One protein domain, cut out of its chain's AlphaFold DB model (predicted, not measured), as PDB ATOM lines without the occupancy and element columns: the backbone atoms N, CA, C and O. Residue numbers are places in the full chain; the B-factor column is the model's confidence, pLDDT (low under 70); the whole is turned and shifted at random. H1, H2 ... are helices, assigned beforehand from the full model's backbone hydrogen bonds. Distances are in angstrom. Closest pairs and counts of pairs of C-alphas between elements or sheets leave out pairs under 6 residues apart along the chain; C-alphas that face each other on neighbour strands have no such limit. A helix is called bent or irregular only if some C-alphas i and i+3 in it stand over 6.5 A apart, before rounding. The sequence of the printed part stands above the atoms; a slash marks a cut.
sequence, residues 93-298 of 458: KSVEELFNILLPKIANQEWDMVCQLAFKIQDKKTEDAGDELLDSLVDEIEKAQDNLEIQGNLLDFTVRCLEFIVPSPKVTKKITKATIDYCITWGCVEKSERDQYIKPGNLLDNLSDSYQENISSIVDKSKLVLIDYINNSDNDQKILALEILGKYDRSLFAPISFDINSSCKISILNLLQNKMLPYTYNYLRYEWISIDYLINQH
ATOM      1  N   LYS A  93     -78.535 130.181 -21.967       92.88
ATOM      2  CA  LYS A  93     -78.049 129.975 -23.340       92.88
ATOM      3  C   LYS A  93     -78.451 128.616 -23.907       92.88
ATOM      4  O   LYS A  93     -78.482 128.470 -25.126       92.88
ATOM      5  N   SER A  94     -78.753 127.654 -23.042       94.69
ATOM      6  CA  SER A  94     -79.224 126.312 -23.387       94.69
ATOM      7  C   SER A  94     -80.316 125.847 -22.420       94.69
ATOM      8  O   SER A  94     -80.505 126.434 -21.348       94.69
ATOM      9  N   VAL A  95     -81.025 124.786 -22.811       96.12
ATOM     10  CA  VAL A  95     -81.976 124.071 -21.947       96.12
ATOM     11  C   VAL A  95     -81.257 123.515 -20.717       96.12
ATOM     12  O   VAL A  95     -81.711 123.738 -19.600       96.12
ATOM     13  N   GLU A  96     -80.081 122.916 -20.908       96.62
ATOM     14  CA  GLU A  96     -79.215 122.419 -19.832       96.62
ATOM     15  C   GLU A  96     -78.851 123.510 -18.804       96.62
ATOM     16  O   GLU A  96     -78.928 123.291 -17.595       96.62
ATOM     17  N   GLU A  97     -78.498 124.723 -19.250       97.31
ATOM     18  CA  GLU A  97     -78.186 125.826 -18.332       97.31
ATOM     19  C   GLU A  97     -79.413 126.226 -17.502       97.31
ATOM     20  O   GLU A  97     -79.293 126.487 -16.306       97.31
ATOM     21  N   LEU A  98     -80.601 126.268 -18.117       97.94
ATOM     22  CA  LEU A  98     -81.846 126.516 -17.391       97.94
ATOM     23  C   LEU A  98     -82.126 125.401 -16.378       97.94
ATOM     24  O   LEU A  98     -82.413 125.699 -15.220       97.94
ATOM     25  N   PHE A  99     -82.009 124.144 -16.801       98.25
ATOM     26  CA  PHE A  99     -82.223 122.973 -15.961       98.25
ATOM     27  C   PHE A  99     -81.343 123.012 -14.710       98.25
ATOM     28  O   PHE A  99     -81.859 122.960 -13.597       98.25
ATOM     29  N   ASN A 100     -80.039 123.247 -14.871       98.00
ATOM     30  CA  ASN A 100     -79.084 123.314 -13.760       98.00
ATOM     31  C   ASN A 100     -79.385 124.441 -12.755       98.00
ATOM     32  O   ASN A 100     -79.043 124.335 -11.577       98.00
ATOM     33  N   ILE A 101     -80.035 125.528 -13.189       97.50
ATOM     34  CA  ILE A 101     -80.486 126.599 -12.288       97.50
ATOM     35  C   ILE A 101     -81.713 126.162 -11.477       97.50
ATOM     36  O   ILE A 101     -81.838 126.540 -10.309       97.50
ATOM     37  N   LEU A 102     -82.631 125.417 -12.098       98.31
ATOM     38  CA  LEU A 102     -83.924 125.052 -11.515       98.31
ATOM     39  C   LEU A 102     -83.858 123.773 -10.676       98.31
ATOM     40  O   LEU A 102     -84.538 123.705  -9.657       98.31
ATOM     41  N   LEU A 103     -83.017 122.805 -11.041       98.50
ATOM     42  CA  LEU A 103     -82.874 121.516 -10.361       98.50
ATOM     43  C   LEU A 103     -82.735 121.633  -8.832       98.50
ATOM     44  O   LEU A 103     -83.555 121.042  -8.129       98.50
ATOM     45  N   PRO A 104     -81.795 122.423  -8.269       98.00
ATOM     46  CA  PRO A 104     -81.681 122.541  -6.816       98.00
ATOM     47  C   PRO A 104     -82.902 123.210  -6.176       98.00
ATOM     48  O   PRO A 104     -83.129 123.041  -4.984       98.00
ATOM     49  N   LYS A 105     -83.688 123.986  -6.928       98.00
ATOM     50  CA  LYS A 105     -84.931 124.578  -6.422       98.00
ATOM     51  C   LYS A 105     -86.043 123.544  -6.387       98.00
ATOM     52  O   LYS A 105     -86.676 123.396  -5.351       98.00
ATOM     53  N   ILE A 106     -86.181 122.754  -7.446       98.38
ATOM     54  CA  ILE A 106     -87.144 121.651  -7.517       98.38
ATOM     55  C   ILE A 106     -86.859 120.609  -6.424       98.38
ATOM     56  O   ILE A 106     -87.758 120.262  -5.664       98.38
ATOM     57  N   ALA A 107     -85.600 120.184  -6.270       97.88
ATOM     58  CA  ALA A 107     -85.192 119.196  -5.266       97.88
ATOM     59  C   ALA A 107     -85.524 119.611  -3.819       97.88
ATOM     60  O   ALA A 107     -85.770 118.753  -2.978       97.88
ATOM     61  N   ASN A 108     -85.557 120.919  -3.540       96.56
ATOM     62  CA  ASN A 108     -85.879 121.487  -2.228       96.56
ATOM     63  C   ASN A 108     -87.323 122.028  -2.137       96.56
ATOM     64  O   ASN A 108     -87.639 122.752  -1.196       96.56
ATOM     65  N   GLN A 109     -88.183 121.743  -3.125       95.50
ATOM     66  CA  GLN A 109     -89.547 122.292  -3.241       95.50
ATOM     67  C   GLN A 109     -89.624 123.831  -3.199       95.50
ATOM     68  O   GLN A 109     -90.620 124.442  -2.804       95.50
ATOM     69  N   GLU A 110     -88.561 124.496  -3.633       95.50
ATOM     70  CA  GLU A 110     -88.498 125.940  -3.745       95.50
ATOM     71  C   GLU A 110     -88.945 126.391  -5.133       95.50
ATOM     72  O   GLU A 110     -88.712 125.736  -6.148       95.50
ATOM     73  N   TRP A 111     -89.516 127.595  -5.191       95.69
ATOM     74  CA  TRP A 111     -89.806 128.283  -6.452       95.69
ATOM     75  C   TRP A 111     -90.750 127.523  -7.393       95.69
ATOM     76  O   TRP A 111     -90.741 127.801  -8.588       95.69
ATOM     77  N   ASP A 112     -91.596 126.641  -6.861       95.50
ATOM     78  CA  ASP A 112     -92.443 125.725  -7.631       95.50
ATOM     79  C   ASP A 112     -93.106 126.374  -8.865       95.50
ATOM     80  O   ASP A 112     -92.839 125.985 -10.002       95.50
ATOM     81  N   MET A 113     -93.855 127.465  -8.665       96.12
ATOM     82  CA  MET A 113     -94.520 128.194  -9.753       96.12
ATOM     83  C   MET A 113     -93.540 128.775 -10.787       96.12
ATOM     84  O   MET A 113     -93.804 128.760 -11.987       96.12
ATOM     85  N   VAL A 114     -92.383 129.285 -10.352       98.00
ATOM     86  CA  VAL A 114     -91.352 129.813 -11.263       98.00
ATOM     87  C   VAL A 114     -90.736 128.691 -12.091       98.00
ATOM     88  O   VAL A 114     -90.519 128.889 -13.286       98.00
ATOM     89  N   CYS A 115     -90.480 127.531 -11.486       98.44
ATOM     90  CA  CYS A 115     -89.947 126.357 -12.171       98.44
ATOM     91  C   CYS A 115     -90.935 125.850 -13.234       98.44
ATOM     92  O   CYS A 115     -90.547 125.719 -14.395       98.44
ATOM     93  N   GLN A 116     -92.219 125.681 -12.886       98.06
ATOM     94  CA  GLN A 116     -93.264 125.271 -13.837       98.06
ATOM     95  C   GLN A 116     -93.399 126.260 -15.007       98.06
ATOM     96  O   GLN A 116     -93.421 125.873 -16.177       98.06
ATOM     97  N   LEU A 117     -93.438 127.565 -14.709       98.25
ATOM     98  CA  LEU A 117     -93.510 128.604 -15.737       98.25
ATOM     99  C   LEU A 117     -92.264 128.608 -16.626       98.25
ATOM    100  O   LEU A 117     -92.388 128.792 -17.834       98.25
ATOM    101  N   ALA A 118     -91.074 128.401 -16.062       98.31
ATOM    102  CA  ALA A 118     -89.838 128.348 -16.833       98.31
ATOM    103  C   ALA A 118     -89.823 127.150 -17.792       98.31
ATOM    104  O   ALA A 118     -89.502 127.340 -18.964       98.31
ATOM    105  N   PHE A 119     -90.251 125.970 -17.331       98.31
ATOM    106  CA  PHE A 119     -90.419 124.777 -18.166       98.31
ATOM    107  C   PHE A 119     -91.403 125.047 -19.309       98.31
ATOM    108  O   PHE A 119     -91.047 124.914 -20.476       98.31
ATOM    109  N   LYS A 120     -92.599 125.557 -18.993       96.81
ATOM    110  CA  LYS A 120     -93.637 125.870 -19.988       96.81
ATOM    111  C   LYS A 120     -93.204 126.921 -21.014       96.81
ATOM    112  O   LYS A 120     -93.559 126.834 -22.187       96.81
ATOM    113  N   ILE A 121     -92.489 127.963 -20.587       97.44
ATOM    114  CA  ILE A 121     -91.984 129.003 -21.496       97.44
ATOM    115  C   ILE A 121     -90.883 128.427 -22.393       97.44
ATOM    116  O   ILE A 121     -90.841 128.772 -23.573       97.44
ATOM    117  N   GLN A 122     -89.997 127.590 -21.848       97.38
ATOM    118  CA  GLN A 122     -88.894 126.998 -22.600       97.38
ATOM    119  C   GLN A 122     -89.393 125.972 -23.626       97.38
ATOM    120  O   GLN A 122     -88.994 126.064 -24.784       97.38
ATOM    121  N   ASP A 123     -90.328 125.102 -23.242       96.19
ATOM    122  CA  ASP A 123     -91.017 124.146 -24.122       96.19
ATOM    123  C   ASP A 123     -91.689 124.843 -25.319       96.19
ATOM    124  O   ASP A 123     -91.467 124.503 -26.475       96.19
ATOM    125  N   LYS A 124     -92.405 125.948 -25.075       94.62
ATOM    126  CA  LYS A 124     -93.011 126.742 -26.160       94.62
ATOM    127  C   LYS A 124     -92.009 127.449 -27.073       94.62
ATOM    128  O   LYS A 124     -92.377 127.869 -28.169       94.62
ATOM    129  N   LYS A 125     -90.796 127.708 -26.589       93.31
ATOM    130  CA  LYS A 125     -89.783 128.512 -27.289       93.31
ATOM    131  C   LYS A 125     -88.856 127.648 -28.141       93.31
ATOM    132  O   LYS A 125     -88.346 128.140 -29.148       93.31
ATOM    133  N   THR A 126     -88.598 126.418 -27.719       92.38
ATOM    134  CA  THR A 126     -87.605 125.528 -28.313       92.38
ATOM    135  C   THR A 126     -88.231 124.156 -28.506       92.38
ATOM    136  O   THR A 126     -88.699 123.559 -27.545       92.38
ATOM    137  N   GLU A 127     -88.234 123.680 -29.752       89.81
ATOM    138  CA  GLU A 127     -88.677 122.326 -30.097       89.81
ATOM    139  C   GLU A 127     -87.916 121.286 -29.261       89.81
ATOM    140  O   GLU A 127     -86.740 121.486 -28.956       89.81
ATOM    141  N   ASP A 128     -88.609 120.229 -28.840       92.69
ATOM    142  CA  ASP A 128     -88.104 119.143 -27.984       92.69
ATOM    143  C   ASP A 128     -87.603 119.546 -26.581       92.69
ATOM    144  O   ASP A 128     -87.161 118.689 -25.815       92.69
ATOM    145  N   ALA A 129     -87.704 120.818 -26.176       94.88
ATOM    146  CA  ALA A 129     -87.208 121.234 -24.863       94.88
ATOM    147  C   ALA A 129     -88.017 120.643 -23.698       94.88
ATOM    148  O   ALA A 129     -87.444 120.404 -22.636       94.88
ATOM    149  N   GLY A 130     -89.320 120.393 -23.872       95.31
ATOM    150  CA  GLY A 130     -90.123 119.659 -22.893       95.31
ATOM    151  C   GLY A 130     -89.592 118.244 -22.653       95.31
ATOM    152  O   GLY A 130     -89.434 117.844 -21.501       95.31
ATOM    153  N   ASP A 131     -89.235 117.526 -23.724       97.56
ATOM    154  CA  ASP A 131     -88.595 116.210 -23.644       97.56
ATOM    155  C   ASP A 131     -87.254 116.287 -22.932       97.56
ATOM    156  O   ASP A 131     -87.031 115.549 -21.980       97.56
ATOM    157  N   GLU A 132     -86.374 117.192 -23.359       97.75
ATOM    158  CA  GLU A 132     -85.023 117.309 -22.810       97.75
ATOM    159  C   GLU A 132     -85.043 117.654 -21.310       97.75
ATOM    160  O   GLU A 132     -84.308 117.056 -20.521       97.75
ATOM    161  N   LEU A 133     -85.926 118.568 -20.888       98.44
ATOM    162  CA  LEU A 133     -86.089 118.947 -19.483       98.44
ATOM    163  C   LEU A 133     -86.636 117.802 -18.626       98.44
ATOM    164  O   LEU A 133     -86.124 117.555 -17.533       98.44
ATOM    165  N   LEU A 134     -87.687 117.126 -19.094       98.44
ATOM    166  CA  LEU A 134     -88.336 116.061 -18.334       98.44
ATOM    167  C   LEU A 134     -87.508 114.767 -18.331       98.44
ATOM    168  O   LEU A 134     -87.452 114.103 -17.300       98.44
ATOM    169  N   ASP A 135     -86.809 114.435 -19.422       98.31
ATOM    170  CA  ASP A 135     -85.864 113.307 -19.459       98.31
ATOM    171  C   ASP A 135     -84.683 113.564 -18.510       98.31
ATOM    172  O   ASP A 135     -84.309 112.676 -17.749       98.31
ATOM    173  N   SER A 136     -84.181 114.806 -18.451       98.31
ATOM    174  CA  SER A 136     -83.149 115.196 -17.478       98.31
ATOM    175  C   SER A 136     -83.637 115.075 -16.027       98.31
ATOM    176  O   SER A 136     -82.872 114.652 -15.164       98.31
ATOM    177  N   LEU A 137     -84.904 115.407 -15.731       98.31
ATOM    178  CA  LEU A 137     -85.475 115.176 -14.395       98.31
ATOM    179  C   LEU A 137     -85.540 113.686 -14.055       98.31
ATOM    180  O   LEU A 137     -85.210 113.322 -12.930       98.31
ATOM    181  N   VAL A 138     -85.928 112.830 -15.005       98.19
ATOM    182  CA  VAL A 138     -85.926 111.375 -14.793       98.19
ATOM    183  C   VAL A 138     -84.521 110.878 -14.460       98.19
ATOM    184  O   VAL A 138     -84.366 110.130 -13.497       98.19
ATOM    185  N   ASP A 139     -83.499 111.319 -15.192       98.12
ATOM    186  CA  ASP A 139     -82.117 110.912 -14.925       98.12
ATOM    187  C   ASP A 139     -81.663 111.323 -13.506       98.12
ATOM    188  O   ASP A 139     -80.937 110.583 -12.841       98.12
ATOM    189  N   GLU A 140     -82.100 112.483 -13.002       98.38
ATOM    190  CA  GLU A 140     -81.829 112.911 -11.619       98.38
ATOM    191  C   GLU A 140     -82.652 112.134 -10.576       98.38
ATOM    192  O   GLU A 140     -82.140 111.826  -9.499       98.38
ATOM    193  N   ILE A 141     -83.893 111.750 -10.895       98.12
ATOM    194  CA  ILE A 141     -84.733 110.875 -10.056       98.12
ATOM    195  C   ILE A 141     -84.085 109.494  -9.897       98.12
ATOM    196  O   ILE A 141     -84.071 108.946  -8.793       98.12
ATOM    197  N   GLU A 142     -83.519 108.938 -10.972       96.06
ATOM    198  CA  GLU A 142     -82.797 107.660 -10.939       96.06
ATOM    199  C   GLU A 142     -81.519 107.757 -10.088       96.06
ATOM    200  O   GLU A 142     -81.240 106.874  -9.276       96.06
ATOM    201  N   LYS A 143     -80.768 108.863 -10.194       96.75
ATOM    202  CA  LYS A 143     -79.589 109.116  -9.341       96.75
ATOM    203  C   LYS A 143     -79.947 109.288  -7.864       96.75
ATOM    204  O   LYS A 143     -79.122 108.983  -7.005       96.75
ATOM    205  N   ALA A 144     -81.152 109.770  -7.565       95.19
ATOM    206  CA  ALA A 144     -81.642 109.998  -6.209       95.19
ATOM    207  C   ALA A 144     -82.296 108.761  -5.559       95.19
ATOM    208  O   ALA A 144     -82.909 108.905  -4.507       95.19
ATOM    209  N   GLN A 145     -82.167 107.556  -6.129       89.88
ATOM    210  CA  GLN A 145     -82.809 106.331  -5.614       89.88
ATOM    211  C   GLN A 145     -82.523 106.016  -4.132       89.88
ATOM    212  O   GLN A 145     -83.370 105.444  -3.454       89.88
ATOM    213  N   ASP A 146     -81.365 106.436  -3.612       90.81
ATOM    214  CA  ASP A 146     -80.978 106.240  -2.207       90.81
ATOM    215  C   ASP A 146     -81.454 107.384  -1.282       90.81
ATOM    216  O   ASP A 146     -81.168 107.389  -0.086       90.81
ATOM    217  N   ASN A 147     -82.162 108.383  -1.822       94.31
ATOM    218  CA  ASN A 147     -82.702 109.527  -1.091       94.31
ATOM    219  C   ASN A 147     -84.162 109.787  -1.503       94.31
ATOM    220  O   ASN A 147     -84.445 110.594  -2.393       94.31
ATOM    221  N   LEU A 148     -85.093 109.127  -0.807       94.50
ATOM    222  CA  LEU A 148     -86.533 109.202  -1.085       94.50
ATOM    223  C   LEU A 148     -87.130 110.611  -0.968       94.50
ATOM    224  O   LEU A 148     -88.148 110.885  -1.607       94.50
ATOM    225  N   GLU A 149     -86.542 111.492  -0.157       95.06
ATOM    226  CA  GLU A 149     -87.006 112.875  -0.023       95.06
ATOM    227  C   GLU A 149     -86.752 113.639  -1.324       95.06
ATOM    228  O   GLU A 149     -87.687 114.143  -1.947       95.06
ATOM    229  N   ILE A 150     -85.499 113.655  -1.789       96.56
ATOM    230  CA  ILE A 150     -85.133 114.315  -3.048       96.56
ATOM    231  C   ILE A 150     -85.843 113.639  -4.221       96.56
ATOM    232  O   ILE A 150     -86.414 114.328  -5.066       96.56
ATOM    233  N   GLN A 151     -85.850 112.305  -4.259       97.50
ATOM    234  CA  GLN A 151     -86.516 111.544  -5.310       97.50
ATOM    235  C   GLN A 151     -88.006 111.896  -5.398       97.50
ATOM    236  O   GLN A 151     -88.504 112.185  -6.486       97.50
ATOM    237  N   GLY A 152     -88.699 111.937  -4.255       97.19
ATOM    238  CA  GLY A 152     -90.108 112.311  -4.176       97.19
ATOM    239  C   GLY A 152     -90.360 113.747  -4.629       97.19
ATOM    240  O   GLY A 152     -91.287 113.983  -5.396       97.19
ATOM    241  N   ASN A 153     -89.516 114.697  -4.215       97.88
ATOM    242  CA  ASN A 153     -89.643 116.109  -4.590       97.88
ATOM    243  C   ASN A 153     -89.485 116.327  -6.099       97.88
ATOM    244  O   ASN A 153     -90.277 117.042  -6.718       97.88
ATOM    245  N   LEU A 154     -88.472 115.697  -6.698       98.44
ATOM    246  CA  LEU A 154     -88.252 115.750  -8.141       98.44
ATOM    247  C   LEU A 154     -89.422 115.112  -8.896       98.44
ATOM    248  O   LEU A 154     -89.909 115.679  -9.876       98.44
ATOM    249  N   LEU A 155     -89.892 113.954  -8.434       98.12
ATOM    250  CA  LEU A 155     -90.976 113.217  -9.070       98.12
ATOM    251  C   LEU A 155     -92.313 113.965  -8.989       98.12
ATOM    252  O   LEU A 155     -92.994 114.073 -10.005       98.12
ATOM    253  N   ASP A 156     -92.659 114.540  -7.835       97.81
ATOM    254  CA  ASP A 156     -93.881 115.336  -7.658       97.81
ATOM    255  C   ASP A 156     -93.949 116.502  -8.649       97.81
ATOM    256  O   ASP A 156     -94.954 116.686  -9.339       97.81
ATOM    257  N   PHE A 157     -92.849 117.242  -8.788       98.50
ATOM    258  CA  PHE A 157     -92.754 118.306  -9.782       98.50
ATOM    259  C   PHE A 157     -92.866 117.769 -11.216       98.50
ATOM    260  O   PHE A 157     -93.580 118.341 -12.042       98.50
ATOM    261  N   THR A 158     -92.177 116.663 -11.514       98.44
ATOM    262  CA  THR A 158     -92.142 116.054 -12.854       98.44
ATOM    263  C   THR A 158     -93.528 115.606 -13.308       98.44
ATOM    264  O   THR A 158     -93.919 115.881 -14.439       98.44
ATOM    265  N   VAL A 159     -94.292 114.951 -12.429       97.62
ATOM    266  CA  VAL A 159     -95.641 114.471 -12.750       97.62
ATOM    267  C   VAL A 159     -96.595 115.646 -12.973       97.62
ATOM    268  O   VAL A 159     -97.301 115.652 -13.977       97.62
ATOM    269  N   ARG A 160     -96.551 116.697 -12.141       97.44
ATOM    270  CA  ARG A 160     -97.362 117.915 -12.355       97.44
ATOM    271  C   ARG A 160     -97.037 118.635 -13.664       97.44
ATOM    272  O   ARG A 160     -97.895 119.293 -14.244       97.44
ATOM    273  N   CYS A 161     -95.815 118.498 -14.184       98.06
ATOM    274  CA  CYS A 161     -95.483 119.046 -15.500       98.06
ATOM    275  C   CYS A 161     -96.272 118.387 -16.638       98.06
ATOM    276  O   CYS A 161     -96.535 119.046 -17.644       98.06
ATOM    277  N   LEU A 162     -96.699 117.130 -16.482       97.69
ATOM    278  CA  LEU A 162     -97.509 116.425 -17.479       97.69
ATOM    279  C   LEU A 162     -98.924 117.003 -17.621       97.69
ATOM    280  O   LEU A 162     -99.593 116.693 -18.603       97.69
ATOM    281  N   GLU A 163     -99.382 117.858 -16.703       96.00
ATOM    282  CA  GLU A 163    -100.647 118.597 -16.833       96.00
ATOM    283  C   GLU A 163    -100.579 119.691 -17.913       96.00
ATOM    284  O   GLU A 163    -101.606 120.141 -18.423       96.00
ATOM    285  N   PHE A 164     -99.376 120.159 -18.265       95.12
ATOM    286  CA  PHE A 164     -99.200 121.281 -19.194       95.12
ATOM    287  C   PHE A 164     -98.085 121.109 -20.234       95.12
ATOM    288  O   PHE A 164     -97.940 121.996 -21.081       95.12
ATOM    289  N   ILE A 165     -97.321 120.016 -20.186       96.69
ATOM    290  CA  ILE A 165     -96.329 119.602 -21.188       96.69
ATOM    291  C   ILE A 165     -96.728 118.223 -21.716       96.69
ATOM    292  O   ILE A 165     -97.096 117.333 -20.950       96.69
ATOM    293  N   VAL A 166     -96.621 118.044 -23.030       96.81
ATOM    294  CA  VAL A 166     -96.851 116.764 -23.710       96.81
ATOM    295  C   VAL A 166     -95.514 116.278 -24.266       96.81
ATOM    296  O   VAL A 166     -95.195 116.595 -25.414       96.81
ATOM    297  N   PRO A 167     -94.687 115.583 -23.463       96.81
ATOM    298  CA  PRO A 167     -93.435 115.043 -23.962       96.81
ATOM    299  C   PRO A 167     -93.687 113.794 -24.817       96.81
ATOM    300  O   PRO A 167     -94.802 113.274 -24.920       96.81
ATOM    301  N   SER A 168     -92.636 113.249 -25.419       97.31
ATOM    302  CA  SER A 168     -92.721 112.036 -26.207       97.31
ATOM    303  C   SER A 168     -93.237 110.867 -25.360       97.31
ATOM    304  O   SER A 168     -93.010 110.786 -24.142       97.31
ATOM    305  N   PRO A 169     -93.862 109.865 -26.006       97.69
ATOM    306  CA  PRO A 169     -94.248 108.630 -25.338       97.69
ATOM    307  C   PRO A 169     -93.087 107.968 -24.592       97.69
ATOM    308  O   PRO A 169     -93.299 107.318 -23.577       97.69
ATOM    309  N   LYS A 170     -91.843 108.120 -25.065       97.81
ATOM    310  CA  LYS A 170     -90.666 107.547 -24.403       97.81
ATOM    311  C   LYS A 170     -90.465 108.158 -23.014       97.81
ATOM    312  O   LYS A 170     -90.327 107.406 -22.050       97.81
ATOM    313  N   VAL A 171     -90.468 109.488 -22.920       98.25
ATOM    314  CA  VAL A 171     -90.262 110.219 -21.659       98.25
ATOM    315  C   VAL A 171     -91.454 110.020 -20.726       98.25
ATOM    316  O   VAL A 171     -91.265 109.656 -19.568       98.25
ATOM    317  N   THR A 172     -92.684 110.105 -21.241       98.19
ATOM    318  CA  THR A 172     -93.898 109.823 -20.453       98.19
ATOM    319  C   THR A 172     -93.830 108.442 -19.794       98.19
ATOM    320  O   THR A 172     -94.039 108.304 -18.592       98.19
ATOM    321  N   LYS A 173     -93.438 107.405 -20.550       98.19
ATOM    322  CA  LYS A 173     -93.300 106.037 -20.026       98.19
ATOM    323  C   LYS A 173     -92.177 105.904 -18.990       98.19
ATOM    324  O   LYS A 173     -92.288 105.084 -18.078       98.19
ATOM    325  N   LYS A 174     -91.092 106.670 -19.113       98.50
ATOM    326  CA  LYS A 174     -90.047 106.719 -18.080       98.50
ATOM    327  C   LYS A 174     -90.598 107.307 -16.774       98.50
ATOM    328  O   LYS A 174     -90.471 106.664 -15.736       98.50
ATOM    329  N   ILE A 175     -91.293 108.445 -16.847       98.56
ATOM    330  CA  ILE A 175     -91.909 109.112 -15.687       98.56
ATOM    331  C   ILE A 175     -92.933 108.194 -15.010       98.56
ATOM    332  O   ILE A 175     -92.894 108.020 -13.793       98.56
ATOM    333  N   THR A 176     -93.810 107.545 -15.783       97.94
ATOM    334  CA  THR A 176     -94.786 106.583 -15.244       97.94
ATOM    335  C   THR A 176     -94.105 105.438 -14.500       97.94
ATOM    336  O   THR A 176     -94.539 105.079 -13.408       97.94
ATOM    337  N   LYS A 177     -93.025 104.873 -15.063       98.19
ATOM    338  CA  LYS A 177     -92.268 103.809 -14.392       98.19
ATOM    339  C   LYS A 177     -91.680 104.313 -13.075       98.19
ATOM    340  O   LYS A 177     -91.951 103.710 -12.045       98.19
ATOM    341  N   ALA A 178     -90.954 105.430 -13.112       98.38
ATOM    342  CA  ALA A 178     -90.340 106.024 -11.928       98.38
ATOM    343  C   ALA A 178     -91.381 106.340 -10.841       98.38
ATOM    344  O   ALA A 178     -91.121 106.143  -9.658       98.38
ATOM    345  N   THR A 179     -92.589 106.751 -11.242       98.06
ATOM    346  CA  THR A 179     -93.696 107.016 -10.316       98.06
ATOM    347  C   THR A 179     -94.149 105.760  -9.583       98.06
ATOM    348  O   THR A 179     -94.269 105.765  -8.359       98.06
ATOM    349  N   ILE A 180     -94.380 104.670 -10.317       97.56
ATOM    350  CA  ILE A 180     -94.801 103.400  -9.718       97.56
ATOM    351  C   ILE A 180     -93.673 102.821  -8.857       97.56
ATOM    352  O   ILE A 180     -93.927 102.446  -7.716       97.56
ATOM    353  N   ASP A 181     -92.432 102.821  -9.352       97.69
ATOM    354  CA  ASP A 181     -91.265 102.337  -8.607       97.69
ATOM    355  C   ASP A 181     -91.088 103.088  -7.273       97.69
ATOM    356  O   ASP A 181     -90.822 102.469  -6.237       97.69
ATOM    357  N   TYR A 182     -91.280 104.414  -7.280       97.75
ATOM    358  CA  TYR A 182     -91.253 105.238  -6.072       97.75
ATOM    359  C   TYR A 182     -92.357 104.834  -5.096       97.75
ATOM    360  O   TYR A 182     -92.085 104.644  -3.914       97.75
ATOM    361  N   CYS A 183     -93.593 104.658  -5.577       97.00
ATOM    362  CA  CYS A 183     -94.715 104.258  -4.728       97.00
ATOM    363  C   CYS A 183     -94.454 102.906  -4.047       97.00
ATOM    364  O   CYS A 183     -94.688 102.773  -2.846       97.00
ATOM    365  N   ILE A 184     -93.929 101.922  -4.788       97.25
ATOM    366  CA  ILE A 184     -93.564 100.613  -4.229       97.25
ATOM    367  C   ILE A 184     -92.442 100.768  -3.196       97.25
ATOM    368  O   ILE A 184     -92.570 100.280  -2.076       97.25
ATOM    369  N   THR A 185     -91.372 101.496  -3.530       95.75
ATOM    370  CA  THR A 185     -90.248 101.734  -2.611       95.75
ATOM    371  C   THR A 185     -90.713 102.415  -1.323       95.75
ATOM    372  O   THR A 185     -90.406 101.933  -0.237       95.75
ATOM    373  N   TRP A 186     -91.528 103.469  -1.427       95.75
ATOM    374  CA  TRP A 186     -92.124 104.179  -0.292       95.75
ATOM    375  C   TRP A 186     -92.925 103.240   0.622       95.75
ATOM    376  O   TRP A 186     -92.831 103.328   1.848       95.75
ATOM    377  N   GLY A 187     -93.677 102.299   0.039       94.81
ATOM    378  CA  GLY A 187     -94.446 101.299   0.785       94.81
ATOM    379  C   GLY A 187     -93.585 100.268   1.519       94.81
ATOM    380  O   GLY A 187     -94.021  99.736   2.542       94.81
ATOM    381  N   CYS A 188     -92.359 100.024   1.053       93.69
ATOM    382  CA  CYS A 188     -91.403  99.123   1.700       93.69
ATOM    383  C   CYS A 188     -90.622  99.776   2.854       93.69
ATOM    384  O   CYS A 188     -90.063  99.060   3.683       93.69
ATOM    385  N   VAL A 189     -90.578 101.111   2.936       92.31
ATOM    386  CA  VAL A 189     -89.889 101.824   4.027       92.31
ATOM    387  C   VAL A 189     -90.658 101.695   5.347       92.31
ATOM    388  O   VAL A 189     -91.878 101.517   5.349       92.31
ATOM    389  N   GLU A 190     -89.974 101.795   6.491       88.50
ATOM    390  CA  GLU A 190     -90.609 101.780   7.812       88.50
ATOM    391  C   GLU A 190     -91.636 102.907   7.988       88.50
ATOM    392  O   GLU A 190     -91.440 104.051   7.574       88.50
ATOM    393  N   LYS A 191     -92.749 102.596   8.664       85.56
ATOM    394  CA  LYS A 191     -93.882 103.520   8.833       85.56
ATOM    395  C   LYS A 191     -93.486 104.866   9.456       85.56
ATOM    396  O   LYS A 191     -94.060 105.878   9.074       85.56
ATOM    397  N   SER A 192     -92.530 104.886  10.388       85.62
ATOM    398  CA  SER A 192     -92.057 106.107  11.060       85.62
ATOM    399  C   SER A 192     -91.354 107.095  10.133       85.62
ATOM    400  O   SER A 192     -91.331 108.282  10.436       85.62
ATOM    401  N   GLU A 193     -90.786 106.626   9.023       85.69
ATOM    402  CA  GLU A 193     -90.062 107.475   8.073       85.69
ATOM    403  C   GLU A 193     -90.970 107.982   6.949       85.69
ATOM    404  O   GLU A 193     -90.716 109.029   6.369       85.69
ATOM    405  N   ARG A 194     -92.061 107.272   6.645       86.19
ATOM    406  CA  ARG A 194     -92.945 107.566   5.503       86.19
ATOM    407  C   ARG A 194     -93.553 108.966   5.513       86.19
ATOM    408  O   ARG A 194     -93.739 109.551   4.447       86.19
ATOM    409  N   ASP A 195     -93.878 109.488   6.693       82.75
ATOM    410  CA  ASP A 195     -94.599 110.759   6.843       82.75
ATOM    411  C   ASP A 195     -93.789 111.983   6.386       82.75
ATOM    412  O   ASP A 195     -94.380 113.033   6.132       82.75
ATOM    413  N   GLN A 196     -92.465 111.854   6.246       87.38
ATOM    414  CA  GLN A 196     -91.597 112.931   5.760       87.38
ATOM    415  C   GLN A 196     -91.475 112.972   4.229       87.38
ATOM    416  O   GLN A 196     -90.947 113.936   3.681       87.38
ATOM    417  N   TYR A 197     -91.957 111.941   3.533       92.94
ATOM    418  CA  TYR A 197     -91.830 111.807   2.084       92.94
ATOM    419  C   TYR A 197     -93.148 112.098   1.360       92.94
ATOM    420  O   TYR A 197     -94.233 112.110   1.948       92.94
ATOM    421  N   ILE A 198     -93.061 112.288   0.042       94.50
ATOM    422  CA  ILE A 198     -94.238 112.503  -0.797       94.50
ATOM    423  C   ILE A 198     -95.118 111.259  -0.797       94.50
ATOM    424  O   ILE A 198     -94.667 110.139  -1.016       94.50
ATOM    425  N   LYS A 199     -96.411 111.466  -0.542       94.12
ATOM    426  CA  LYS A 199     -97.375 110.374  -0.430       94.12
ATOM    427  C   LYS A 199     -97.733 109.824  -1.819       94.12
ATOM    428  O   LYS A 199     -98.088 110.619  -2.692       94.12
ATOM    429  N   PRO A 200     -97.765 108.489  -2.000       94.44
ATOM    430  CA  PRO A 200     -98.156 107.839  -3.255       94.44
ATOM    431  C   PRO A 200     -99.489 108.321  -3.834       94.44
ATOM    432  O   PRO A 200     -99.619 108.461  -5.045       94.44
ATOM    433  N   GLY A 201    -100.473 108.612  -2.970       90.50
ATOM    434  CA  GLY A 201    -101.780 109.134  -3.384       90.50
ATOM    435  C   GLY A 201    -101.664 110.366  -4.281       90.50
ATOM    436  O   GLY A 201    -102.172 110.337  -5.396       90.50
ATOM    437  N   ASN A 202    -100.912 111.378  -3.838       91.12
ATOM    438  CA  ASN A 202    -100.740 112.637  -4.567       91.12
ATOM    439  C   ASN A 202    -100.085 112.418  -5.936       91.12
ATOM    440  O   ASN A 202    -100.519 112.989  -6.929       91.12
ATOM    441  N   LEU A 203     -99.053 111.572  -5.997       94.94
ATOM    442  CA  LEU A 203     -98.329 111.298  -7.240       94.94
ATOM    443  C   LEU A 203     -99.213 110.598  -8.271       94.94
ATOM    444  O   LEU A 203     -99.207 110.963  -9.442       94.94
ATOM    445  N   LEU A 204     -99.981 109.598  -7.837       93.50
ATOM    446  CA  LEU A 204    -100.873 108.847  -8.719       93.50
ATOM    447  C   LEU A 204    -102.083 109.680  -9.163       93.50
ATOM    448  O   LEU A 204    -102.561 109.493 -10.283       93.50
ATOM    449  N   ASP A 205    -102.554 110.600  -8.318       90.75
ATOM    450  CA  ASP A 205    -103.611 111.551  -8.672       90.75
ATOM    451  C   ASP A 205    -103.102 112.558  -9.717       90.75
ATOM    452  O   ASP A 205    -103.671 112.628 -10.802       90.75
ATOM    453  N   ASN A 206    -101.945 113.195  -9.497       92.75
ATOM    454  CA  ASN A 206    -101.329 114.090 -10.491       92.75
ATOM    455  C   ASN A 206    -101.026 113.363 -11.820       92.75
ATOM    456  O   ASN A 206    -101.159 113.922 -12.908       92.75
ATOM    457  N   LEU A 207    -100.630 112.084 -11.760       92.81
ATOM    458  CA  LEU A 207    -100.404 111.275 -12.960       92.81
ATOM    459  C   LEU A 207    -101.718 111.013 -13.712       92.81
ATOM    460  O   LEU A 207    -101.727 110.958 -14.941       92.81
ATOM    461  N   SER A 208    -102.827 110.884 -12.984       89.62
ATOM    462  CA  SER A 208    -104.166 110.730 -13.556       89.62
ATOM    463  C   SER A 208    -104.711 112.035 -14.142       89.62
ATOM    464  O   SER A 208    -105.424 111.989 -15.142       89.62
ATOM    465  N   ASP A 209    -104.321 113.175 -13.572       90.81
ATOM    466  CA  ASP A 209    -104.713 114.525 -14.001       90.81
ATOM    467  C   ASP A 209    -103.859 115.072 -15.163       90.81
ATOM    468  O   ASP A 209    -104.040 116.205 -15.616       90.81
ATOM    469  N   SER A 210    -102.938 114.256 -15.690       93.62
ATOM    470  CA  SER A 210    -102.087 114.607 -16.829       93.62
ATOM    471  C   SER A 210    -102.895 115.024 -18.065       93.62
ATOM    472  O   SER A 210    -104.009 114.559 -18.310       93.62
ATOM    473  N   TYR A 211    -102.285 115.859 -18.909       93.12
ATOM    474  CA  TYR A 211    -102.860 116.300 -20.177       93.12
ATOM    475  C   TYR A 211    -103.286 115.094 -21.034       93.12
ATOM    476  O   TYR A 211    -102.592 114.075 -21.069       93.12
ATOM    477  N   GLN A 212    -104.431 115.189 -21.719       92.75
ATOM    478  CA  GLN A 212    -105.129 114.035 -22.307       92.75
ATOM    479  C   GLN A 212    -104.241 113.203 -23.255       92.75
ATOM    480  O   GLN A 212    -104.324 111.975 -23.294       92.75
ATOM    481  N   GLU A 213    -103.355 113.863 -23.992       94.50
ATOM    482  CA  GLU A 213    -102.408 113.278 -24.936       94.50
ATOM    483  C   GLU A 213    -101.365 112.371 -24.254       94.50
ATOM    484  O   GLU A 213    -100.899 111.406 -24.866       94.50
ATOM    485  N   ASN A 214    -101.060 112.604 -22.974       95.56
ATOM    486  CA  ASN A 214    -100.135 111.784 -22.187       95.56
ATOM    487  C   ASN A 214    -100.788 110.479 -21.695       95.56
ATOM    488  O   ASN A 214    -100.101 109.466 -21.528       95.56
ATOM    489  N   ILE A 215    -102.115 110.469 -21.511       92.62
ATOM    490  CA  ILE A 215    -102.849 109.397 -20.820       92.62
ATOM    491  C   ILE A 215    -102.621 108.026 -21.457       92.62
ATOM    492  O   ILE A 215    -102.344 107.066 -20.746       92.62
ATOM    493  N   SER A 216    -102.658 107.913 -22.788       92.25
ATOM    494  CA  SER A 216    -102.454 106.619 -23.465       92.25
ATOM    495  C   SER A 216    -101.102 105.972 -23.127       92.25
ATOM    496  O   SER A 216    -101.031 104.784 -22.818       92.25
ATOM    497  N   SER A 217    -100.029 106.768 -23.104       95.44
ATOM    498  CA  SER A 217     -98.685 106.288 -22.773       95.44
ATOM    499  C   SER A 217     -98.553 105.917 -21.298       95.44
ATOM    500  O   SER A 217     -97.870 104.937 -20.983       95.44
ATOM    501  N   ILE A 218     -99.220 106.670 -20.418       95.19
ATOM    502  CA  ILE A 218     -99.291 106.394 -18.980       95.19
ATOM    503  C   ILE A 218    -100.020 105.070 -18.738       95.19
ATOM    504  O   ILE A 218     -99.479 104.189 -18.076       95.19
ATOM    505  N   VAL A 219    -101.213 104.895 -19.311       92.88
ATOM    506  CA  VAL A 219    -102.035 103.676 -19.207       92.88
ATOM    507  C   VAL A 219    -101.237 102.445 -19.648       92.88
ATOM    508  O   VAL A 219    -101.089 101.488 -18.880       92.88
ATOM    509  N   ASP A 220    -100.664 102.486 -20.855       93.25
ATOM    510  CA  ASP A 220     -99.898 101.374 -21.423       93.25
ATOM    511  C   ASP A 220     -98.718 100.981 -20.532       93.25
ATOM    512  O   ASP A 220     -98.432  99.797 -20.325       93.25
ATOM    513  N   LYS A 221     -98.002 101.974 -19.999       96.44
ATOM    514  CA  LYS A 221     -96.824 101.702 -19.183       96.44
ATOM    515  C   LYS A 221     -97.174 101.252 -17.780       96.44
ATOM    516  O   LYS A 221     -96.536 100.315 -17.306       96.44
ATOM    517  N   SER A 222     -98.184 101.853 -17.159       95.25
ATOM    518  CA  SER A 222     -98.735 101.403 -15.882       95.25
ATOM    519  C   SER A 222     -99.100  99.925 -15.946       95.25
ATOM    520  O   SER A 222     -98.661  99.154 -15.097       95.25
ATOM    521  N   LYS A 223     -99.793  99.499 -17.012       95.12
ATOM    522  CA  LYS A 223    -100.119  98.088 -17.250       95.12
ATOM    523  C   LYS A 223     -98.879  97.196 -17.254       95.12
ATOM    524  O   LYS A 223     -98.837  96.210 -16.527       95.12
ATOM    525  N   LEU A 224     -97.858  97.544 -18.038       96.62
ATOM    526  CA  LEU A 224     -96.639  96.734 -18.135       96.62
ATOM    527  C   LEU A 224     -95.871  96.654 -16.810       96.62
ATOM    528  O   LEU A 224     -95.388  95.582 -16.458       96.62
ATOM    529  N   VAL A 225     -95.747  97.771 -16.090       97.69
ATOM    530  CA  VAL A 225     -94.985  97.834 -14.832       97.69
ATOM    531  C   VAL A 225     -95.707  97.080 -13.718       97.69
ATOM    532  O   VAL A 225     -95.081  96.294 -13.017       97.69
ATOM    533  N   LEU A 226     -97.025  97.251 -13.588       96.88
ATOM    534  CA  LEU A 226     -97.806  96.531 -12.581       96.88
ATOM    535  C   LEU A 226     -97.812  95.020 -12.841       96.88
ATOM    536  O   LEU A 226     -97.649  94.250 -11.900       96.88
ATOM    537  N   ILE A 227     -97.925  94.584 -14.104       97.50
ATOM    538  CA  ILE A 227     -97.823  93.155 -14.451       97.50
ATOM    539  C   ILE A 227     -96.469  92.578 -14.021       97.50
ATOM    540  O   ILE A 227     -96.423  91.467 -13.488       97.50
ATOM    541  N   ASP A 228     -95.384  93.319 -14.248       98.19
ATOM    542  CA  ASP A 228     -94.035  92.895 -13.871       98.19
ATOM    543  C   ASP A 228     -93.900  92.739 -12.350       98.19
ATOM    544  O   ASP A 228     -93.557  91.652 -11.884       98.19
ATOM    545  N   TYR A 229     -94.287  93.756 -11.571       98.12
ATOM    546  CA  TYR A 229     -94.270  93.685 -10.104       98.12
ATOM    547  C   TYR A 229     -95.122  92.530  -9.567       98.12
ATOM    548  O   TYR A 229     -94.656  91.732  -8.753       98.12
ATOM    549  N   ILE A 230     -96.365  92.388 -10.040       96.38
ATOM    550  CA  ILE A 230     -97.284  91.369  -9.518       96.38
ATOM    551  C   ILE A 230     -96.771  89.954  -9.820       96.38
ATOM    552  O   ILE A 230     -96.943  89.048  -9.002       96.38
ATOM    553  N   ASN A 231     -96.134  89.725 -10.968       96.81
ATOM    554  CA  ASN A 231     -95.664  88.390 -11.339       96.81
ATOM    555  C   ASN A 231     -94.268  88.063 -10.793       96.81
ATOM    556  O   ASN A 231     -94.047  86.921 -10.383       96.81
ATOM    557  N   ASN A 232     -93.355  89.039 -10.748       97.06
ATOM    558  CA  ASN A 232     -91.920  88.775 -10.612       97.06
ATOM    559  C   ASN A 232     -91.286  89.257  -9.296       97.06
ATOM    560  O   ASN A 232     -90.171  88.834  -8.995       97.06
ATOM    561  N   SER A 233     -91.965  90.090  -8.501       96.69
ATOM    562  CA  SER A 233     -91.414  90.619  -7.242       96.69
ATOM    563  C   SER A 233     -91.648  89.717  -6.023       96.69
ATOM    564  O   SER A 233     -92.260  88.654  -6.123       96.69
ATOM    565  N   ASP A 234     -91.155  90.125  -4.851       95.19
ATOM    566  CA  ASP A 234     -91.522  89.509  -3.573       95.19
ATOM    567  C   ASP A 234     -92.977  89.822  -3.173       95.19
ATOM    568  O   ASP A 234     -93.639  90.690  -3.744       95.19
ATOM    569  N   ASN A 235     -93.495  89.089  -2.184       93.38
ATOM    570  CA  ASN A 235     -94.898  89.186  -1.786       93.38
ATOM    571  C   ASN A 235     -95.302  90.581  -1.294       93.38
ATOM    572  O   ASN A 235     -96.439  90.972  -1.539       93.38
ATOM    573  N   ASP A 236     -94.421  91.327  -0.629       92.81
ATOM    574  CA  ASP A 236     -94.783  92.642  -0.099       92.81
ATOM    575  C   ASP A 236     -94.892  93.651  -1.247       92.81
ATOM    576  O   ASP A 236     -95.896  94.354  -1.364       92.81
ATOM    577  N   GLN A 237     -93.950  93.634  -2.193       96.06
ATOM    578  CA  GLN A 237     -94.036  94.450  -3.407       96.06
ATOM    579  C   GLN A 237     -95.248  94.098  -4.285       96.06
ATOM    580  O   GLN A 237     -95.900  94.998  -4.820       96.06
ATOM    581  N   LYS A 238     -95.594  92.808  -4.415       95.44
ATOM    582  CA  LYS A 238     -96.808  92.378  -5.136       95.44
ATOM    583  C   LYS A 238     -98.061  93.001  -4.538       95.44
ATOM    584  O   LYS A 238     -98.911  93.497  -5.272       95.44
ATOM    585  N   ILE A 239     -98.164  92.979  -3.213       93.25
ATOM    586  CA  ILE A 239     -99.291  93.554  -2.482       93.25
ATOM    587  C   ILE A 239     -99.389  95.060  -2.748       93.25
ATOM    588  O   ILE A 239    -100.461  95.545  -3.098       93.25
ATOM    589  N   LEU A 240     -98.272  95.788  -2.671       95.56
ATOM    590  CA  LEU A 240     -98.241  97.225  -2.962       95.56
ATOM    591  C   LEU A 240     -98.670  97.529  -4.409       95.56
ATOM    592  O   LEU A 240     -99.421  98.474  -4.644       95.56
ATOM    593  N   ALA A 241     -98.269  96.705  -5.381       95.81
ATOM    594  CA  ALA A 241     -98.718  96.849  -6.767       95.81
ATOM    595  C   ALA A 241    -100.232  96.606  -6.926       95.81
ATOM    596  O   ALA A 241    -100.893  97.313  -7.690       95.81
ATOM    597  N   LEU A 242    -100.800  95.656  -6.175       92.50
ATOM    598  CA  LEU A 242    -102.248  95.427  -6.128       92.50
ATOM    599  C   LEU A 242    -103.005  96.588  -5.467       92.50
ATOM    600  O   LEU A 242    -104.113  96.908  -5.896       92.50
ATOM    601  N   GLU A 243    -102.414  97.268  -4.478       92.38
ATOM    602  CA  GLU A 243    -102.999  98.493  -3.921       92.38
ATOM    603  C   GLU A 243    -103.101  99.602  -4.978       92.38
ATOM    604  O   GLU A 243    -104.155 100.229  -5.102       92.38
ATOM    605  N   ILE A 244    -102.042  99.819  -5.775       93.12
ATOM    606  CA  ILE A 244    -102.046 100.795  -6.882       93.12
ATOM    607  C   ILE A 244    -103.121 100.432  -7.911       93.12
ATOM    608  O   ILE A 244    -103.896 101.296  -8.321       93.12
ATOM    609  N   LEU A 245    -103.206  99.152  -8.293       90.62
ATOM    610  CA  LEU A 245    -104.233  98.656  -9.208       90.62
ATOM    611  C   LEU A 245    -105.645  98.956  -8.682       90.62
ATOM    612  O   LEU A 245    -106.450  99.545  -9.394       90.62
ATOM    613  N   GLY A 246    -105.912  98.660  -7.406       84.56
ATOM    614  CA  GLY A 246    -107.201  98.948  -6.774       84.56
ATOM    615  C   GLY A 246    -107.577 100.438  -6.765       84.56
ATOM    616  O   GLY A 246    -108.763 100.766  -6.810       84.56
ATOM    617  N   LYS A 247    -106.598 101.356  -6.748       83.88
ATOM    618  CA  LYS A 247    -106.850 102.799  -6.919       83.88
ATOM    619  C   LYS A 247    -107.243 103.138  -8.361       83.88
ATOM    620  O   LYS A 247    -108.175 103.914  -8.560       83.88
ATOM    621  N   TYR A 248    -106.568 102.558  -9.354       82.81
ATOM    622  CA  TYR A 248    -106.852 102.786 -10.779       82.81
ATOM    623  C   TYR A 248    -108.225 102.283 -11.223       82.81
ATOM    624  O   TYR A 248    -108.868 102.906 -12.064       82.81
ATOM    625  N   ASP A 249    -108.720 101.211 -10.619       73.06
ATOM    626  CA  ASP A 249    -110.074 100.713 -10.866       73.06
ATOM    627  C   ASP A 249    -111.183 101.700 -10.510       73.06
ATOM    628  O   ASP A 249    -112.279 101.639 -11.064       73.06
ATOM    629  N   ARG A 250    -110.899 102.618  -9.584       68.06
ATOM    630  CA  ARG A 250    -111.832 103.660  -9.152       68.06
ATOM    631  C   ARG A 250    -111.677 104.953  -9.960       68.06
ATOM    632  O   ARG A 250    -112.309 105.950  -9.621       68.06
ATOM    633  N   SER A 251    -110.839 104.961 -11.000       70.56
ATOM    634  CA  SER A 251    -110.543 106.135 -11.825       70.56
ATOM    635  C   SER A 251    -110.727 105.853 -13.325       70.56
ATOM    636  O   SER A 251    -111.192 104.787 -13.732       70.56
ATOM    637  N   LEU A 252    -110.350 106.813 -14.182       61.69
ATOM    638  CA  LEU A 252    -110.392 106.681 -15.651       61.69
ATOM    639  C   LEU A 252    -109.558 105.499 -16.192       61.69
ATOM    640  O   LEU A 252    -109.695 105.131 -17.359       61.69
ATOM    641  N   PHE A 253    -108.720 104.888 -15.353       68.75
ATOM    642  CA  PHE A 253    -107.858 103.755 -15.680       68.75
ATOM    643  C   PHE A 253    -108.543 102.390 -15.489       68.75
ATOM    644  O   PHE A 253    -107.948 101.366 -15.823       68.75
ATOM    645  N   ALA A 254    -109.802 102.347 -15.042       72.25
ATOM    646  CA  ALA A 254    -110.559 101.106 -14.859       72.25
ATOM    647  C   ALA A 254    -110.498 100.105 -16.040       72.25
ATOM    648  O   ALA A 254    -110.379  98.903 -15.782       72.25
ATOM    649  N   PRO A 255    -110.496 100.526 -17.329       76.31
ATOM    650  CA  PRO A 255    -110.488  99.583 -18.449       76.31
ATOM    651  C   PRO A 255    -109.274  98.644 -18.510       76.31
ATOM    652  O   PRO A 255    -109.401  97.544 -19.044       76.31
ATOM    653  N   ILE A 256    -108.106  99.027 -17.973       83.75
ATOM    654  CA  ILE A 256    -106.907  98.165 -18.012       83.75
ATOM    655  C   ILE A 256    -106.842  97.148 -16.876       83.75
ATOM    656  O   ILE A 256    -106.022  96.229 -16.921       83.75
ATOM    657  N   SER A 257    -107.695  97.287 -15.864       83.62
ATOM    658  CA  SER A 257    -107.622  96.449 -14.675       83.62
ATOM    659  C   SER A 257    -107.885  94.983 -14.958       83.62
ATOM    660  O   SER A 257    -107.139  94.111 -14.505       83.62
ATOM    661  N   PHE A 258    -108.925  94.700 -15.743       84.44
ATOM    662  CA  PHE A 258    -109.267  93.335 -16.117       84.44
ATOM    663  C   PHE A 258    -108.097  92.643 -16.825       84.44
ATOM    664  O   PHE A 258    -107.766  91.499 -16.506       84.44
ATOM    665  N   ASP A 259    -107.423  93.353 -17.731       88.38
ATOM    666  CA  ASP A 259    -106.277  92.826 -18.467       88.38
ATOM    667  C   ASP A 259    -105.089  92.509 -17.550       88.38
ATOM    668  O   ASP A 259    -104.453  91.462 -17.705       88.38
ATOM    669  N   ILE A 260    -104.773  93.406 -16.607       91.50
ATOM    670  CA  ILE A 260    -103.688  93.206 -15.635       91.50
ATOM    671  C   ILE A 260    -104.013  92.003 -14.756       91.50
ATOM    672  O   ILE A 260    -103.230  91.057 -14.697       91.50
ATOM    673  N   ASN A 261    -105.195  92.006 -14.137       89.50
ATOM    674  CA  ASN A 261    -105.644  90.921 -13.274       89.50
ATOM    675  C   ASN A 261    -105.598  89.578 -14.018       89.50
ATOM    676  O   ASN A 261    -105.087  88.595 -13.486       89.50
ATOM    677  N   SER A 262    -106.056  89.540 -15.273       90.56
ATOM    678  CA  SER A 262    -106.067  88.314 -16.083       90.56
ATOM    679  C   SER A 262    -104.650  87.827 -16.387       90.56
ATOM    680  O   SER A 262    -104.368  86.632 -16.285       90.56
ATOM    681  N   SER A 263    -103.736  88.750 -16.696       94.31
ATOM    682  CA  SER A 263    -102.318  88.455 -16.963       94.31
ATOM    683  C   SER A 263    -101.555  87.990 -15.716       94.31
ATOM    684  O   SER A 263    -100.518  87.337 -15.827       94.31
ATOM    685  N   CYS A 264    -102.066  88.322 -14.531       94.62
ATOM    686  CA  CYS A 264    -101.434  88.057 -13.244       94.62
ATOM    687  C   CYS A 264    -102.166  87.004 -12.401       94.62
ATOM    688  O   CYS A 264    -101.753  86.733 -11.272       94.62
ATOM    689  N   LYS A 265    -103.225  86.381 -12.942       93.31
ATOM    690  CA  LYS A 265    -104.154  85.510 -12.206       93.31
ATOM    691  C   LYS A 265    -103.455  84.479 -11.321       93.31
ATOM    692  O   LYS A 265    -103.780  84.361 -10.148       93.31
ATOM    693  N   ILE A 266    -102.476  83.747 -11.854       94.12
ATOM    694  CA  ILE A 266    -101.771  82.700 -11.093       94.12
ATOM    695  C   ILE A 266    -101.015  83.297  -9.898       94.12
ATOM    696  O   ILE A 266    -101.082  82.755  -8.797       94.12
ATOM    697  N   SER A 267    -100.311  84.415 -10.101       93.62
ATOM    698  CA  SER A 267     -99.545  85.067  -9.033       93.62
ATOM    699  C   SER A 267    -100.465  85.599  -7.933       93.62
ATOM    700  O   SER A 267    -100.207  85.373  -6.752       93.62
ATOM    701  N   ILE A 268    -101.580  86.219  -8.331       92.56
ATOM    702  CA  ILE A 268    -102.612  86.733  -7.426       92.56
ATOM    703  C   ILE A 268    -103.216  85.596  -6.594       92.56
ATOM    704  O   ILE A 268    -103.242  85.687  -5.371       92.56
ATOM    705  N   LEU A 269    -103.647  84.500  -7.228       91.75
ATOM    706  CA  LEU A 269    -104.263  83.369  -6.524       91.75
ATOM    707  C   LEU A 269    -103.301  82.693  -5.539       91.75
ATOM    708  O   LEU A 269    -103.715  82.296  -4.455       91.75
ATOM    709  N   ASN A 270    -102.015  82.579  -5.881       92.00
ATOM    710  CA  ASN A 270    -101.009  82.035  -4.965       92.00
ATOM    711  C   ASN A 270    -100.800  82.930  -3.737       92.00
ATOM    712  O   ASN A 270    -100.593  82.433  -2.632       92.00
ATOM    713  N   LEU A 271    -100.839  84.248  -3.932       90.81
ATOM    714  CA  LEU A 271    -100.697  85.215  -2.851       90.81
ATOM    715  C   LEU A 271    -101.935  85.208  -1.940       90.81
ATOM    716  O   LEU A 271    -101.796  85.206  -0.715       90.81
ATOM    717  N   LEU A 272    -103.122  85.109  -2.548       88.25
ATOM    718  CA  LEU A 272    -104.404  85.071  -1.854       88.25
ATOM    719  C   LEU A 272    -104.514  83.874  -0.902       88.25
ATOM    720  O   LEU A 272    -105.094  84.021   0.155       88.25
ATOM    721  N   GLN A 273    -103.883  82.729  -1.186       86.06
ATOM    722  CA  GLN A 273    -103.902  81.562  -0.279       86.06
ATOM    723  C   GLN A 273    -103.478  81.876   1.166       86.06
ATOM    724  O   GLN A 273    -103.896  81.186   2.088       86.06
ATOM    725  N   ASN A 274    -102.618  82.880   1.370       81.12
ATOM    726  CA  ASN A 274    -102.018  83.153   2.680       81.12
ATOM    727  C   ASN A 274    -102.387  84.523   3.258       81.12
ATOM    728  O   ASN A 274    -102.175  84.755   4.447       81.12
ATOM    729  N   LYS A 275    -102.885  85.450   2.436       80.94
ATOM    730  CA  LYS A 275    -103.228  86.813   2.851       80.94
ATOM    731  C   LYS A 275    -104.448  87.288   2.076       80.94
ATOM    732  O   LYS A 275    -104.467  87.164   0.856       80.94
ATOM    733  N   MET A 276    -105.408  87.897   2.771       82.75
ATOM    734  CA  MET A 276    -106.419  88.703   2.090       82.75
ATOM    735  C   MET A 276    -105.738  89.838   1.338       82.75
ATOM    736  O   MET A 276    -104.789  90.444   1.844       82.75
ATOM    737  N   LEU A 277    -106.203  90.094   0.121       81.75
ATOM    738  CA  LEU A 277    -105.591  91.067  -0.772       81.75
ATOM    739  C   LEU A 277    -106.463  92.311  -0.916       81.75
ATOM    740  O   LEU A 277    -107.695  92.213  -0.816       81.75
ATOM    741  N   PRO A 278    -105.842  93.463  -1.239       74.31
ATOM    742  CA  PRO A 278    -106.554  94.581  -1.832       74.31
ATOM    743  C   PRO A 278    -107.506  94.068  -2.905       74.31
ATOM    744  O   PRO A 278    -107.106  93.269  -3.752       74.31
ATOM    745  N   TYR A 279    -108.747  94.553  -2.897       74.38
ATOM    746  CA  TYR A 279    -109.624  94.394  -4.054       74.38
ATOM    747  C   TYR A 279    -110.022  92.936  -4.388       74.38
ATOM    748  O   TYR A 279    -110.368  92.610  -5.523       74.38
ATOM    749  N   THR A 280    -110.022  92.057  -3.377       81.81
ATOM    750  CA  THR A 280    -110.370  90.630  -3.522       81.81
ATOM    751  C   THR A 280    -111.790  90.396  -4.057       81.81
ATOM    752  O   THR A 280    -112.012  89.427  -4.783       81.81
ATOM    753  N   TYR A 281    -112.739  91.298  -3.776       77.19
ATOM    754  CA  TYR A 281    -114.115  91.229  -4.288       77.19
ATOM    755  C   TYR A 281    -114.182  91.093  -5.819       77.19
ATOM    756  O   TYR A 281    -115.003  90.351  -6.354       77.19
ATOM    757  N   ASN A 282    -113.261  91.724  -6.549       78.81
ATOM    758  CA  ASN A 282    -113.241  91.605  -8.003       78.81
ATOM    759  C   ASN A 282    -112.903  90.200  -8.494       78.81
ATOM    760  O   ASN A 282    -113.381  89.792  -9.548       78.81
ATOM    761  N   TYR A 283    -112.111  89.438  -7.742       85.19
ATOM    762  CA  TYR A 283    -111.794  88.058  -8.104       85.19
ATOM    763  C   TYR A 283    -113.005  87.134  -7.960       85.19
ATOM    764  O   TYR A 283    -113.101  86.167  -8.717       85.19
ATOM    765  N   LEU A 284    -113.927  87.450  -7.041       79.81
ATOM    766  CA  LEU A 284    -115.244  86.810  -6.967       79.81
ATOM    767  C   LEU A 284    -116.076  87.183  -8.194       79.81
ATOM    768  O   LEU A 284    -116.491  86.300  -8.928       79.81
ATOM    769  N   ARG A 285    -116.188  88.482  -8.508       77.25
ATOM    770  CA  ARG A 285    -116.930  88.971  -9.687       77.25
ATOM    771  C   ARG A 285    -116.426  88.393 -11.017       77.25
ATOM    772  O   ARG A 285    -117.190  88.261 -11.967       77.25
ATOM    773  N   TYR A 286    -115.132  88.097 -11.118       81.00
ATOM    774  CA  TYR A 286    -114.542  87.437 -12.287       81.00
ATOM    775  C   TYR A 286    -114.686  85.907 -12.272       81.00
ATOM    776  O   TYR A 286    -114.163  85.250 -13.174       81.00
ATOM    777  N   GLU A 287    -115.333  85.337 -11.253       82.75
ATOM    778  CA  GLU A 287    -115.504  83.900 -11.017       82.75
ATOM    779  C   GLU A 287    -114.166  83.138 -10.947       82.75
ATOM    780  O   GLU A 287    -114.032  81.985 -11.365       82.75
ATOM    781  N   TRP A 288    -113.101  83.787 -10.464       86.25
ATOM    782  CA  TRP A 288    -111.785  83.145 -10.324       86.25
ATOM    783  C   TRP A 288    -111.625  82.402  -9.011       86.25
ATOM    784  O   TRP A 288    -110.816  81.477  -8.927       86.25
ATOM    785  N   ILE A 289    -112.381  82.836  -8.014       86.44
ATOM    786  CA  ILE A 289    -112.501  82.249  -6.690       86.44
ATOM    787  C   ILE A 289    -113.985  82.191  -6.337       86.44
ATOM    788  O   ILE A 289    -114.789  82.908  -6.923       86.44
ATOM    789  N   SER A 290    -114.340  81.348  -5.374       83.75
ATOM    790  CA  SER A 290    -115.679  81.311  -4.789       83.75
ATOM    791  C   SER A 290    -115.655  81.820  -3.350       83.75
ATOM    792  O   SER A 290    -114.600  81.881  -2.711       83.75
ATOM    793  N   ILE A 291    -116.830  82.132  -2.808       78.12
ATOM    794  CA  ILE A 291    -116.986  82.406  -1.376       78.12
ATOM    795  C   ILE A 291    -116.450  81.231  -0.544       78.12
ATOM    796  O   ILE A 291    -115.651  81.441   0.366       78.12
ATOM    797  N   ASP A 292    -116.805  79.993  -0.902       80.44
ATOM    798  CA  ASP A 292    -116.335  78.795  -0.196       80.44
ATOM    799  C   ASP A 292    -114.805  78.695  -0.208       80.44
ATOM    800  O   ASP A 292    -114.194  78.281   0.778       80.44
ATOM    801  N   TYR A 293    -114.160  79.081  -1.313       85.81
ATOM    802  CA  TYR A 293    -112.704  79.145  -1.382       85.81
ATOM    803  C   TYR A 293    -112.151  80.125  -0.339       85.81
ATOM    804  O   TYR A 293    -111.268  79.745   0.429       85.81
ATOM    805  N   LEU A 294    -112.694  81.343  -0.262       85.12
ATOM    806  CA  LEU A 294    -112.244  82.348   0.703       85.12
ATOM    807  C   LEU A 294    -112.470  81.909   2.153       85.12
ATOM    808  O   LEU A 294    -111.550  82.025   2.959       85.12
ATOM    809  N   ILE A 295    -113.638  81.343   2.469       81.88
ATOM    810  CA  ILE A 295    -113.944  80.811   3.806       81.88
ATOM    811  C   ILE A 295    -112.946  79.710   4.180       81.88
ATOM    812  O   ILE A 295    -112.423  79.692   5.292       81.88
ATOM    813  N   ASN A 296    -112.628  78.810   3.249       85.12
ATOM    814  CA  ASN A 296    -111.675  77.733   3.507       85.12
ATOM    815  C   ASN A 296    -110.239  78.239   3.722       85.12
ATOM    816  O   ASN A 296    -109.504  77.636   4.503       85.12
ATOM    817  N   GLN A 297    -109.819  79.308   3.037       87.56
ATOM    818  CA  GLN A 297    -108.461  79.852   3.174       87.56
ATOM    819  C   GLN A 297    -108.303  80.779   4.387       87.56
ATOM    820  O   GLN A 297    -107.291  80.721   5.081       87.56
ATOM    821  N   HIS A 298    -109.298  81.622   4.660       85.69
ATOM    822  CA  HIS A 298    -109.174  82.733   5.609       85.69
ATOM    823  C   HIS A 298    -110.099  82.636   6.812       85.69
ATOM    824  O   HIS A 298    -110.044  83.497   7.687       85.69
TER     825      HIS A 298
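AT A GLANCE: This is residues 93 to 298 of the 458 residues of an uncharacterized protein of Crocosphaera watsonii WH 8501 (UniProt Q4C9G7). Helices stack one after another into an elongated slab, the chain folding back and forth from H1 and H2 at one end, through H5 in the middle, to H8, H9 and H10, with the short H11 and H12 at the far end. The short H6 sits at one long edge, and no other helix touches it. The printed part has 206 residues, with twelve named helices, H1 to H12 in order, and no named strand; the class is all helix. It is compact, with a radius of gyration of the C-alphas of 18.7 A, and spans 67 by 36 by 24 A.

IN THESE COORDINATES: Find C-alpha 95 at (-81.976, 124.071, -21.947); H1 runs from there to residue 107. Next come H2, residues 112 to 125, H3, 129 to 143, 21.1 A long, and H4, 148 to 161. H5, 169 to 188, is 28.8 A long and begins at (-94.248, 108.630, -25.338). H6, 191 to 194, and H7, 200 to 208, lead to H8, 212 to 232, 30.8 A long. H9, 235 to 248, H10, 254 to 272, and H11, 281 to 285, follow. H12, 291 to 298, ends at (-109.174, 82.733, 5.609). H10 is irregular, with C-alphas 263 and 266 8.2 A apart and a kink of 76 degrees near residue 266; H1 and H8 are only just irregular, at 6.9 A from C-alpha 101 to 104 and 6.8 A from 213 to 216.

HOW THE PARTS SIT: Start at H1, which touches H2 as a hairpin, closest at the C-alphas of Leu 102 and Cys 115, 6.2 A. H3, H4 and H5 form an up and down bundle, each running against the one before; the closest C-alphas of H3 and H4, Ile 141 and Gln 151, are 5.1 A apart. H5 is the hub, touching H3, H4, H7, H8 and H9; its Cys 183 C-alpha is 5.2 A from that of Pro 200 in H7. H8, H9 and H10 form a second such bundle; the closest C-alphas of H8 and H9, Ile 230 and Lys 238, are 4.5 A apart. H10 and H11 are near each other; H12 touches no helix. Each O i to N i+4 pair is within hydrogen-bond range in H2, H3, H4, H5, H7, H9, H11 and H12, against 7 of 9 in H1, 15 of 17 in H8 and 11 of 15 in H10; H6 is too short for one.

THE WHOLE: The farthest C-alphas, Lys 93 and Asp 292, are 68.0 A apart. The printed part has no cut and no long link. Confidence is under 70 at residues 250, 252 and 253.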